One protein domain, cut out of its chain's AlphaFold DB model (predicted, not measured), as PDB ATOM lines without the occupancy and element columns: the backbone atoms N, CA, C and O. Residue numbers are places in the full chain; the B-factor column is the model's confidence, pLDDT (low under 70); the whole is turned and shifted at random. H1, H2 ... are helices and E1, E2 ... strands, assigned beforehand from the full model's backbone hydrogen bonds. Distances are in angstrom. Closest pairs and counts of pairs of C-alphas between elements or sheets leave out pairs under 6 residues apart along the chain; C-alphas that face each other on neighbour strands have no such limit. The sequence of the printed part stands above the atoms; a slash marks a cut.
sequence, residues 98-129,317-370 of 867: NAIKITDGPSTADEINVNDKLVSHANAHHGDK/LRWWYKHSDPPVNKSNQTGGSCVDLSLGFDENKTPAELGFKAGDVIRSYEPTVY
ATOM      1  N   ASN A  98      41.225  -7.382 -35.111       92.38
ATOM      2  CA  ASN A  98      40.712  -8.067 -33.932       92.38
ATOM      3  C   ASN A  98      39.179  -8.080 -34.014       92.38
ATOM      4  O   ASN A  98      38.556  -7.044 -34.271       92.38
ATOM      5  N   ALA A  99      38.572  -9.254 -33.844       94.25
ATOM      6  CA  ALA A  99      37.124  -9.413 -33.793       94.25
ATOM      7  C   ALA A  99      36.674  -9.272 -32.335       94.25
ATOM      8  O   ALA A  99      36.820 -10.211 -31.561       94.25
ATOM      9  N   ILE A 100      36.166  -8.096 -31.967       96.50
ATOM     10  CA  ILE A 100      35.764  -7.799 -30.589       96.50
ATOM     11  C   ILE A 100      34.293  -8.175 -30.418       96.50
ATOM     12  O   ILE A 100      33.431  -7.672 -31.148       96.50
ATOM     13  N   LYS A 101      34.005  -9.077 -29.478       97.25
ATOM     14  CA  LYS A 101      32.647  -9.533 -29.153       97.25
ATOM     15  C   LYS A 101      32.005  -8.607 -28.122       97.25
ATOM     16  O   LYS A 101      32.631  -8.234 -27.138       97.25
ATOM     17  N   ILE A 102      30.742  -8.258 -28.319       97.56
ATOM     18  CA  ILE A 102      29.995  -7.418 -27.383       97.56
ATOM     19  C   ILE A 102      29.351  -8.313 -26.317       97.56
ATOM     20  O   ILE A 102      28.859  -9.406 -26.616       97.56
ATOM     21  N   THR A 103      29.383  -7.877 -25.061       96.94
ATOM     22  CA  THR A 103      28.966  -8.659 -23.890       96.94
ATOM     23  C   THR A 103      28.232  -7.785 -22.867       96.94
ATOM     24  O   THR A 103      28.385  -6.567 -22.866       96.94
ATOM     25  N   ASP A 104      27.440  -8.395 -21.986       95.94
ATOM     26  CA  ASP A 104      26.883  -7.718 -20.802       95.94
ATOM     27  C   ASP A 104      27.840  -7.808 -19.590       95.94
ATOM     28  O   ASP A 104      27.627  -7.157 -18.569       95.94
ATOM     29  N   GLY A 105      28.900  -8.624 -19.694       93.19
ATOM     30  CA  GLY A 105      29.945  -8.791 -18.678       93.19
ATOM     31  C   GLY A 105      31.058  -7.731 -18.746       93.19
ATOM     32  O   GLY A 105      31.006  -6.831 -19.584       93.19
ATOM     33  N   PRO A 106      32.081  -7.813 -17.876       93.56
ATOM     34  CA  PRO A 106      33.201  -6.871 -17.884       93.56
ATOM     35  C   PRO A 106      34.033  -6.977 -19.173       93.56
ATOM     36  O   PRO A 106      34.238  -8.073 -19.697       93.56
ATOM     37  N   SER A 107      34.550  -5.841 -19.647       94.25
ATOM     38  CA  SER A 107      35.444  -5.784 -20.809       94.25
ATOM     39  C   SER A 107      36.758  -6.549 -20.602       94.25
ATOM     40  O   SER A 107      37.319  -6.612 -19.507       94.25
ATOM     41  N   THR A 108      37.271  -7.109 -21.696       94.75
ATOM     42  CA  THR A 108      38.552  -7.820 -21.817       94.75
ATOM     43  C   THR A 108      39.207  -7.464 -23.160       94.75
ATOM     44  O   THR A 108      38.608  -6.768 -23.971       94.75
ATOM     45  N   ALA A 109      40.413  -7.961 -23.458       91.38
ATOM     46  CA  ALA A 109      41.104  -7.609 -24.706       91.38
ATOM     47  C   ALA A 109      40.301  -7.931 -25.991       91.38
ATOM     48  O   ALA A 109      40.397  -7.183 -26.962       91.38
ATOM     49  N   ASP A 110      39.488  -8.995 -25.974       94.44
ATOM     50  CA  ASP A 110      38.697  -9.470 -27.120       94.44
ATOM     51  C   ASP A 110      37.166  -9.349 -26.915       94.44
ATOM     52  O   ASP A 110      36.394  -9.644 -27.831       94.44
ATOM     53  N   GLU A 111      36.701  -8.876 -25.749       96.25
ATOM     54  CA  GLU A 111      35.276  -8.599 -25.486       96.25
ATOM     55  C   GLU A 111      35.055  -7.194 -24.904       96.25
ATOM     56  O   GLU A 111      35.819  -6.761 -24.049       96.25
ATOM     57  N   ILE A 112      33.991  -6.494 -25.305       97.19
ATOM     58  CA  ILE A 112      33.634  -5.162 -24.782       97.19
ATOM     59  C   ILE A 112      32.230  -5.165 -24.163       97.19
ATOM     60  O   ILE A 112      31.296  -5.725 -24.748       97.19
ATOM     61  N   ASN A 113      32.057  -4.531 -22.999       97.06
ATOM     62  CA  ASN A 113      30.728  -4.316 -22.429       97.06
ATOM     63  C   ASN A 113      29.874  -3.469 -23.383       97.06
ATOM     64  O   ASN A 113      30.350  -2.496 -23.966       97.06
ATOM     65  N   VAL A 114      28.589  -3.793 -23.509       97.12
ATOM     66  CA  VAL A 114      27.651  -3.061 -24.373       97.12
ATOM     67  C   VAL A 114      27.518  -1.567 -24.010       97.12
ATOM     68  O   VAL A 114      27.145  -0.771 -24.871       97.12
ATOM     69  N   ASN A 115      27.890  -1.176 -22.784       96.00
ATOM     70  CA  ASN A 115      27.885   0.199 -22.267       96.00
ATOM     71  C   ASN A 115      29.292   0.817 -22.094       96.00
ATOM     72  O   ASN A 115      29.388   1.960 -21.651       96.00
ATOM     73  N   ASP A 116      30.377   0.113 -22.437       94.25
ATOM     74  CA  ASP A 116      31.728   0.694 -22.406       94.25
ATOM     75  C   ASP A 116      32.007   1.456 -23.711       94.25
ATOM     76  O   ASP A 116      31.668   1.002 -24.805       94.25
ATOM     77  N   LYS A 117      32.647   2.628 -23.624       95.12
ATOM     78  CA  LYS A 117      33.015   3.409 -24.818       95.12
ATOM     79  C   LYS A 117      34.161   2.736 -25.575       95.12
ATOM     80  O   LYS A 117      35.158   2.339 -24.968       95.12
ATOM     81  N   LEU A 118      34.072   2.702 -26.906       96.19
ATOM     82  CA  LEU A 118      35.096   2.101 -27.776       96.19
ATOM     83  C   LEU A 118      36.493   2.716 -27.555       96.19
ATOM     84  O   LEU A 118      37.491   1.997 -27.522       96.19
ATOM     85  N   VAL A 119      36.572   4.032 -27.335       95.00
ATOM     86  CA  VAL A 119      37.827   4.737 -27.019       95.00
ATOM     87  C   VAL A 119      38.401   4.334 -25.656       95.00
ATOM     88  O   VAL A 119      39.620   4.259 -25.502       95.00
ATOM     89  N   SER A 120      37.550   4.008 -24.679       94.12
ATOM     90  CA  SER A 120      37.990   3.558 -23.353       94.12
ATOM     91  C   SER A 120      38.590   2.155 -23.430       94.12
ATOM     92  O   SER A 120      39.714   1.944 -22.972       94.12
ATOM     93  N   HIS A 121      37.927   1.241 -24.149       95.56
ATOM     94  CA  HIS A 121      38.465  -0.084 -24.487       95.56
ATOM     95  C   HIS A 121      39.813   0.015 -25.222       95.56
ATOM     96  O   HIS A 121      40.795  -0.612 -24.816       95.56
ATOM     97  N   ALA A 122      39.905   0.892 -26.231       95.00
ATOM     98  CA  ALA A 122      41.153   1.144 -26.953       95.00
ATOM     99  C   ALA A 122      42.284   1.617 -26.024       95.00
ATOM    100  O   ALA A 122      43.409   1.129 -26.125       95.00
ATOM    101  N   ASN A 123      42.001   2.542 -25.102       94.19
ATOM    102  CA  ASN A 123      43.002   3.075 -24.176       94.19
ATOM    103  C   ASN A 123      43.415   2.047 -23.109       94.19
ATOM    104  O   ASN A 123      44.605   1.940 -22.816       94.19
ATOM    105  N   ALA A 124      42.484   1.245 -22.585       92.31
ATOM    106  CA  ALA A 124      42.769   0.204 -21.592       92.31
ATOM    107  C   ALA A 124      43.739  -0.879 -22.110       92.31
ATOM    108  O   ALA A 124      44.558  -1.401 -21.344       92.31
ATOM    109  N   HIS A 125      43.673  -1.198 -23.409       91.12
ATOM    110  CA  HIS A 125      44.470  -2.259 -24.033       91.12
ATOM    111  C   HIS A 125      45.646  -1.768 -24.895       91.12
ATOM    112  O   HIS A 125      46.596  -2.530 -25.097       91.12
ATOM    113  N   HIS A 126      45.624  -0.523 -25.385       90.25
ATOM    114  CA  HIS A 126      46.628   0.004 -26.324       90.25
ATOM    115  C   HIS A 126      47.151   1.419 -26.009       90.25
ATOM    116  O   HIS A 126      48.034   1.891 -26.724       90.25
ATOM    117  N   GLY A 127      46.632   2.111 -24.989       87.00
ATOM    118  CA  GLY A 127      47.059   3.473 -24.644       87.00
ATOM    119  C   GLY A 127      48.359   3.532 -23.834       87.00
ATOM    120  O   GLY A 127      48.734   2.569 -23.158       87.00
ATOM    121  N   ASP A 128      49.035   4.690 -23.855       84.25
ATOM    122  CA  ASP A 128      50.170   4.936 -22.954       84.25
ATOM    123  C   ASP A 128      49.697   4.859 -21.496       84.25
ATOM    124  O   ASP A 128      48.819   5.617 -21.079       84.25
ATOM    125  N   LYS A 129      50.336   4.014 -20.686       83.56
ATOM    126  CA  LYS A 129      50.163   4.053 -19.228       83.56
ATOM    127  C   LYS A 129      51.025   5.172 -18.656       83.56
ATOM    128  O   LYS A 129      52.214   5.236 -18.975       83.56
ATOM    129  N   LEU A 317      43.507   5.357 -31.441       91.56
ATOM    130  CA  LEU A 317      44.337   4.182 -31.132       91.56
ATOM    131  C   LEU A 317      43.894   2.937 -31.917       91.56
ATOM    132  O   LEU A 317      44.708   2.048 -32.166       91.56
ATOM    133  N   ARG A 318      42.612   2.864 -32.299       92.44
ATOM    134  CA  ARG A 318      42.005   1.804 -33.117       92.44
ATOM    135  C   ARG A 318      40.958   2.398 -34.060       92.44
ATOM    136  O   ARG A 318      40.371   3.430 -33.750       92.44
ATOM    137  N   TRP A 319      40.687   1.718 -35.172       90.25
ATOM    138  CA  TRP A 319      39.536   2.006 -36.037       90.25
ATOM    139  C   TRP A 319      38.461   0.932 -35.890       90.25
ATOM    140  O   TRP A 319      38.765  -0.263 -35.935       90.25
ATOM    141  N   TRP A 320      37.209   1.362 -35.756       92.00
ATOM    142  CA  TRP A 320      36.079   0.517 -35.376       92.00
ATOM    143  C   TRP A 320      35.054   0.409 -36.507       92.00
ATOM    144  O   TRP A 320      34.579   1.429 -36.998       92.00
ATOM    145  N   TYR A 321      34.696  -0.816 -36.906       89.81
ATOM    146  CA  TYR A 321      33.743  -1.081 -37.996       89.81
ATOM    147  C   TYR A 321      32.822  -2.265 -37.682       89.81
ATOM    148  O   TYR A 321      33.118  -3.105 -36.832       89.81
ATOM    149  N   LYS A 322      31.713  -2.386 -38.415       88.69
ATOM    150  CA  LYS A 322      30.788  -3.523 -38.302       88.69
ATOM    151  C   LYS A 322      31.440  -4.814 -38.802       88.69
ATOM    152  O   LYS A 322      32.179  -4.794 -39.785       88.69
ATOM    153  N   HIS A 323      31.131  -5.971 -38.209       85.06
ATOM    154  CA  HIS A 323      31.729  -7.233 -38.668       85.06
ATOM    155  C   HIS A 323      31.396  -7.597 -40.129       85.06
ATOM    156  O   HIS A 323      32.223  -8.228 -40.790       85.06
ATOM    157  N   SER A 324      30.258  -7.155 -40.674       80.31
ATOM    158  CA  SER A 324      29.898  -7.356 -42.086       80.31
ATOM    159  C   SER A 324      30.633  -6.430 -43.067       80.31
ATOM    160  O   SER A 324      30.751  -6.776 -44.242       80.31
ATOM    161  N   ASP A 325      31.143  -5.285 -42.603       74.31
ATOM    162  CA  ASP A 325      31.445  -4.138 -43.465       74.31
ATOM    163  C   ASP A 325      32.958  -3.830 -43.419       74.31
ATOM    164  O   ASP A 325      33.418  -3.102 -42.537       74.31
ATOM    165  N   PRO A 326      33.780  -4.405 -44.323       69.56
ATOM    166  CA  PRO A 326      35.186  -4.028 -44.431       69.56
ATOM    167  C   PRO A 326      35.302  -2.581 -44.940       69.56
ATOM    168  O   PRO A 326      34.532  -2.197 -45.824       69.56
ATOM    169  N   PRO A 327      36.284  -1.791 -44.468       70.88
ATOM    170  CA  PRO A 327      36.394  -0.365 -44.784       70.88
ATOM    171  C   PRO A 327      37.052  -0.128 -46.151       70.88
ATOM    172  O   PRO A 327      38.037   0.591 -46.268       70.88
ATOM    173  N   VAL A 328      36.550  -0.789 -47.191       67.88
ATOM    174  CA  VAL A 328      37.103  -0.777 -48.551       67.88
ATOM    175  C   VAL A 328      36.131  -0.066 -49.480       67.88
ATOM    176  O   VAL A 328      34.984  -0.496 -49.634       67.88
ATOM    177  N   ASN A 329      36.602   0.991 -50.140       59.56
ATOM    178  CA  ASN A 329      35.814   1.685 -51.146       59.56
ATOM    179  C   ASN A 329      35.604   0.780 -52.375       59.56
ATOM    180  O   ASN A 329      36.558   0.348 -53.022       59.56
ATOM    181  N   LYS A 330      34.337   0.502 -52.705       55.66
ATOM    182  CA  LYS A 330      33.945  -0.353 -53.840       55.66
ATOM    183  C   LYS A 330      33.895   0.387 -55.182       55.66
ATOM    184  O   LYS A 330      33.761  -0.264 -56.213       55.66
ATOM    185  N   SER A 331      33.991   1.718 -55.196       48.56
ATOM    186  CA  SER A 331      33.962   2.527 -56.418       48.56
ATOM    187  C   SER A 331      35.340   3.093 -56.763       48.56
ATOM    188  O   SER A 331      35.667   4.213 -56.381       48.56
ATOM    189  N   ASN A 332      36.116   2.323 -57.532       39.97
ATOM    190  CA  ASN A 332      37.029   2.831 -58.564       39.97
ATOM    191  C   ASN A 332      37.445   1.680 -59.495       39.97
ATOM    192  O   ASN A 332      38.073   0.718 -59.060       39.97
ATOM    193  N   GLN A 333      37.125   1.782 -60.788       42.41
ATOM    194  CA  GLN A 333      37.403   0.754 -61.810       42.41
ATOM    195  C   GLN A 333      38.874   0.766 -62.291       42.41
ATOM    196  O   GLN A 333      39.163   0.526 -63.457       42.41
ATOM    197  N   THR A 334      39.811   1.111 -61.404       40.22
ATOM    198  CA  THR A 334      41.209   1.448 -61.736       40.22
ATOM    199  C   THR A 334      42.207   0.896 -60.709       40.22
ATOM    200  O   THR A 334      43.208   1.530 -60.385       40.22
ATOM    201  N   GLY A 335      41.938  -0.296 -60.162       44.75
ATOM    202  CA  GLY A 335      42.879  -1.096 -59.353       44.75
ATOM    203  C   GLY A 335      43.248  -0.556 -57.959       44.75
ATOM    204  O   GLY A 335      43.769  -1.304 -57.133       44.75
ATOM    205  N   GLY A 336      42.965   0.715 -57.666       46.34
ATOM    206  CA  GLY A 336      43.261   1.369 -56.391       46.34
ATOM    207  C   GLY A 336      42.133   1.241 -55.368       46.34
ATOM    208  O   GLY A 336      41.355   2.176 -55.190       46.34
ATOM    209  N   SER A 337      42.076   0.112 -54.657       53.62
ATOM    210  CA  SER A 337      41.267  -0.027 -53.437       53.62
ATOM    211  C   SER A 337      41.778   0.941 -52.363       53.62
ATOM    212  O   SER A 337      42.836   0.705 -51.787       53.62
ATOM    213  N   CYS A 338      41.044   2.016 -52.071       58.25
ATOM    214  CA  CYS A 338      41.335   2.902 -50.942       58.25
ATOM    215  C   CYS A 338      40.493   2.538 -49.707       58.25
ATOM    216  O   CYS A 338      39.388   2.001 -49.826       58.25
ATOM    217  N   VAL A 339      41.019   2.835 -48.511       64.12
ATOM    218  CA  VAL A 339      40.252   2.690 -47.265       64.12
ATOM    219  C   VAL A 339      39.215   3.800 -47.177       64.12
ATOM    220  O   VAL A 339      39.570   4.978 -47.241       64.12
ATOM    221  N   ASP A 340      37.955   3.431 -46.966       70.00
ATOM    222  CA  ASP A 340      36.914   4.387 -46.604       70.00
ATOM    223  C   ASP A 340      36.856   4.541 -45.078       70.00
ATOM    224  O   ASP A 340      36.204   3.780 -44.357       70.00
ATOM    225  N   LEU A 341      37.583   5.543 -44.578       68.06
ATOM    226  CA  LEU A 341      37.607   5.892 -43.158       68.06
ATOM    227  C   LEU A 341      36.286   6.517 -42.674       68.06
ATOM    228  O   LEU A 341      36.076   6.582 -41.465       68.06
ATOM    229  N   SER A 342      35.384   6.943 -43.572       71.25
ATOM    230  CA  SER A 342      34.092   7.538 -43.191       71.25
ATOM    231  C   SER A 342      33.062   6.508 -42.712       71.25
ATOM    232  O   SER A 342      32.105   6.870 -42.034       71.25
ATOM    233  N   LEU A 343      33.294   5.220 -42.990       77.44
ATOM    234  CA  LEU A 343      32.481   4.099 -42.497       77.44
ATOM    235  C   LEU A 343      32.792   3.711 -41.037       77.44
ATOM    236  O   LEU A 343      32.208   2.757 -40.523       77.44
ATOM    237  N   GLY A 344      33.745   4.391 -40.391       84.19
ATOM    238  CA  GLY A 344      34.164   4.101 -39.021       84.19
ATOM    239  C   GLY A 344      33.149   4.575 -37.983       84.19
ATOM    240  O   GLY A 344      32.494   5.602 -38.159       84.19
ATOM    241  N   PHE A 345      33.034   3.846 -36.874       91.31
ATOM    242  CA  PHE A 345      32.237   4.293 -35.735       91.31
ATOM    243  C   PHE A 345      32.921   5.437 -34.982       91.31
ATOM    244  O   PHE A 345      34.143   5.481 -34.848       91.31
ATOM    245  N   ASP A 346      32.095   6.325 -34.435       91.56
ATOM    246  CA  ASP A 346      32.495   7.305 -33.432       91.56
ATOM    247  C   ASP A 346      32.942   6.576 -32.157       91.56
ATOM    248  O   ASP A 346      32.135   5.954 -31.464       91.56
ATOM    249  N   GLU A 347      34.242   6.627 -31.865       93.44
ATOM    250  CA  GLU A 347      34.846   5.897 -30.748       93.44
ATOM    251  C   GLU A 347      34.423   6.427 -29.367       93.44
ATOM    252  O   GLU A 347      34.556   5.727 -28.363       93.44
ATOM    253  N   ASN A 348      33.844   7.630 -29.306       93.00
ATOM    254  CA  ASN A 348      33.334   8.217 -28.067       93.00
ATOM    255  C   ASN A 348      31.942   7.679 -27.686       93.00
ATOM    256  O   ASN A 348      31.398   8.086 -26.657       93.00
ATOM    257  N   LYS A 349      31.381   6.751 -28.473       94.62
ATOM    258  CA  LYS A 349      30.127   6.041 -28.195       94.62
ATOM    259  C   LYS A 349      30.353   4.619 -27.688       94.62
ATOM    260  O   LYS A 349      31.399   4.000 -27.893       94.62
ATOM    261  N   THR A 350      29.327   4.113 -27.025       96.38
ATOM    262  CA  THR A 350      29.169   2.726 -26.587       96.38
ATOM    263  C   THR A 350      28.570   1.854 -27.702       96.38
ATOM    264  O   THR A 350      27.880   2.369 -28.591       96.38
ATOM    265  N   PRO A 351      28.756   0.521 -27.671       97.25
ATOM    266  CA  PRO A 351      28.041  -0.392 -28.560       97.25
ATOM    267  C   PRO A 351      26.511  -0.231 -28.518       97.25
ATOM    268  O   PRO A 351      25.873  -0.321 -29.568       97.25
ATOM    269  N   ALA A 352      25.927   0.061 -27.348       96.75
ATOM    270  CA  ALA A 352      24.496   0.326 -27.179       96.75
ATOM    271  C   ALA A 352      24.019   1.545 -27.991       96.75
ATOM    272  O   ALA A 352      23.041   1.446 -28.734       96.75
ATOM    273  N   GLU A 353      24.726   2.676 -27.901       96.12
ATOM    274  CA  GLU A 353      24.425   3.905 -28.661       96.12
ATOM    275  C   GLU A 353      24.626   3.731 -30.174       96.12
ATOM    276  O   GLU A 353      23.985   4.411 -30.974       96.12
ATOM    277  N   LEU A 354      25.497   2.800 -30.574       94.94
ATOM    278  CA  LEU A 354      25.708   2.388 -31.965       94.94
ATOM    279  C   LEU A 354      24.689   1.329 -32.443       94.94
ATOM    280  O   LEU A 354      24.714   0.932 -33.608       94.94
ATOM    281  N   GLY A 355      23.767   0.894 -31.573       95.12
ATOM    282  CA  GLY A 355      22.642   0.007 -31.888       95.12
ATOM    283  C   GLY A 355      22.895  -1.495 -31.704       95.12
ATOM    284  O   GLY A 355      21.980  -2.290 -31.949       95.12
ATOM    285  N   PHE A 356      24.087  -1.892 -31.256       95.81
ATOM    286  CA  PHE A 356      24.473  -3.291 -31.039       95.81
ATOM    287  C   PHE A 356      23.948  -3.866 -29.713       95.81
ATOM    288  O   PHE A 356      23.359  -3.163 -28.886       95.81
ATOM    289  N   LYS A 357      24.127  -5.180 -29.527       96.00
ATOM    290  CA  LYS A 357      23.705  -5.961 -28.350       96.00
ATOM    291  C   LYS A 357      24.767  -6.986 -27.957       96.00
ATOM    292  O   LYS A 357      25.637  -7.330 -28.755       96.00
ATOM    293  N   ALA A 358      24.679  -7.519 -26.740       95.81
ATOM    294  CA  ALA A 358      25.506  -8.652 -26.343       95.81
ATOM    295  C   ALA A 358      25.320  -9.842 -27.305       95.81
ATOM    296  O   ALA A 358      24.199 -10.201 -27.671       95.81
ATOM    297  N   GLY A 359      26.436 -10.430 -27.737       94.12
ATOM    298  CA  GLY A 359      26.497 -11.442 -28.794       94.12
ATOM    299  C   GLY A 359      26.848 -10.902 -30.186       94.12
ATOM    300  O   GLY A 359      27.317 -11.686 -31.012       94.12
ATOM    301  N   ASP A 360      26.699  -9.596 -30.447       95.94
ATOM    302  CA  ASP A 360      27.208  -8.978 -31.679       95.94
ATOM    303  C   ASP A 360      28.748  -8.946 -31.702       95.94
ATOM    304  O   ASP A 360      29.424  -9.087 -30.680       95.94
ATOM    305  N   VAL A 361      29.318  -8.734 -32.891       95.75
ATOM    306  CA  VAL A 361      30.767  -8.614 -33.105       95.75
ATOM    307  C   VAL A 361      31.066  -7.363 -33.929       95.75
ATOM    308  O   VAL A 361      30.380  -7.062 -34.910       95.75
ATOM    309  N   ILE A 362      32.141  -6.666 -33.566       94.81
ATOM    310  CA  ILE A 362      32.714  -5.538 -34.308       94.81
ATOM    311  C   ILE A 362      34.169  -5.836 -34.700       94.81
ATOM    312  O   ILE A 362      34.809  -6.747 -34.171       94.81
ATOM    313  N   ARG A 363      34.696  -5.093 -35.673       91.69
ATOM    314  CA  ARG A 363      36.104  -5.154 -36.085       91.69
ATOM    315  C   ARG A 363      36.855  -3.992 -35.463       91.69
ATOM    316  O   ARG A 363      36.423  -2.851 -35.598       91.69
ATOM    317  N   SER A 364      38.004  -4.288 -34.872       92.62
ATOM    318  CA  SER A 364      38.978  -3.301 -34.423       92.62
ATOM    319  C   SER A 364      40.254  -3.450 -35.248       92.62
ATOM    320  O   SER A 364      40.890  -4.506 -35.207       92.62
ATOM    321  N   TYR A 365      40.648  -2.416 -35.988       89.00
ATOM    322  CA  TYR A 365      41.897  -2.361 -36.762       89.00
ATOM    323  C   TYR A 365      42.927  -1.454 -36.075       89.00
ATOM    324  O   TYR A 365      42.568  -0.515 -35.367       89.00
ATOM    325  N   GLU A 366      44.215  -1.700 -36.327       87.69
ATOM    326  CA  GLU A 366      45.291  -0.758 -35.989       87.69
ATOM    327  C   GLU A 366      45.119   0.594 -36.717       87.69
ATOM    328  O   GLU A 366      44.506   0.631 -37.789       87.69
ATOM    329  N   PRO A 367      45.728   1.696 -36.231       82.75
ATOM    330  CA  PRO A 367      45.649   3.011 -36.881       82.75
ATOM    331  C   PRO A 367      46.120   3.003 -38.343       82.75
ATOM    332  O   PRO A 367      45.621   3.768 -39.168       82.75
ATOM    333  N   THR A 368      47.056   2.106 -38.681       82.75
ATOM    334  CA  THR A 368      47.537   1.863 -40.050       82.75
ATOM    335  C   THR A 368      46.798   0.684 -40.689       82.75
ATOM    336  O   THR A 368      47.365  -0.374 -40.931       82.75
ATOM    337  N   VAL A 369      45.512   0.888 -40.983       72.50
ATOM    338  CA  VAL A 369      44.535  -0.117 -41.468       72.50
ATOM    339  C   VAL A 369      45.005  -0.960 -42.679       72.50
ATOM    340  O   VAL A 369      44.496  -2.061 -42.900       72.50
ATOM    341  N   TYR A 370      45.985  -0.487 -43.456       75.06
ATOM    342  CA  TYR A 370      46.470  -1.127 -44.683       75.06
ATOM    343  C   TYR A 370      48.001  -1.085 -44.847       75.06
ATOM    344  O   TYR A 370      48.706  -0.315 -44.188       75.06
TER     345      TYR A 370
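AT A GLANCE: This is residues 98 to 129 and 317 to 370 of the 867 residues of the protein "RING-type domain-containing protein" of Aaosphaeria arxii CBS 175.79 (UniProt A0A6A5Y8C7). There is little regular structure: a small four-stranded sheet, curled like part of a barrel, has one short helix on it, and a long loop sticks out at residues 331 to 336. The 86 printed residues hold E1, E2, H1, E3, E4 in that order, 27 residues in all, class mixed. The mixed sheet runs E2, E1, E4, E3. The whole is compact, radius of gyration of the C-alphas 13.6 A, spanning 45 by 30 by 18 A.

IN THESE COORDINATES: Find C-alpha 98 at (40.712, -8.067, -33.932); E1 runs 15.5 A to residue 103. Next come E2, residues 111 to 113, 7.0 A; H1, 118 to 126, 11.8 A; E3, 319 to 322, 10.6 A; and E4, 361 to 365, 13.3 A, ending at (41.897, -2.361, -36.762).

HOW THE PARTS SIT: E1 is parallel to E2 (N 112 and O 101, 2.9 A) and antiparallel to E4 (N 98 and O 364, 2.9 A). E3 and E4 form an antiparallel hairpin (N 319 and O 365, 2.9 A). H1, with every O i to N i+4 pair within hydrogen-bond range, is on the sheet, over none of its strands; its closest C-alphas to E2 are His 121 and Ile 112, 7.0 A.

THE WHOLE: Residues 130 to 316 are not printed; C-alphas 129 and 317 are 13.3 A apart. The E3 to E4 link is long. pLDDT is under 70 at residues 326, 328 to 339 and 341.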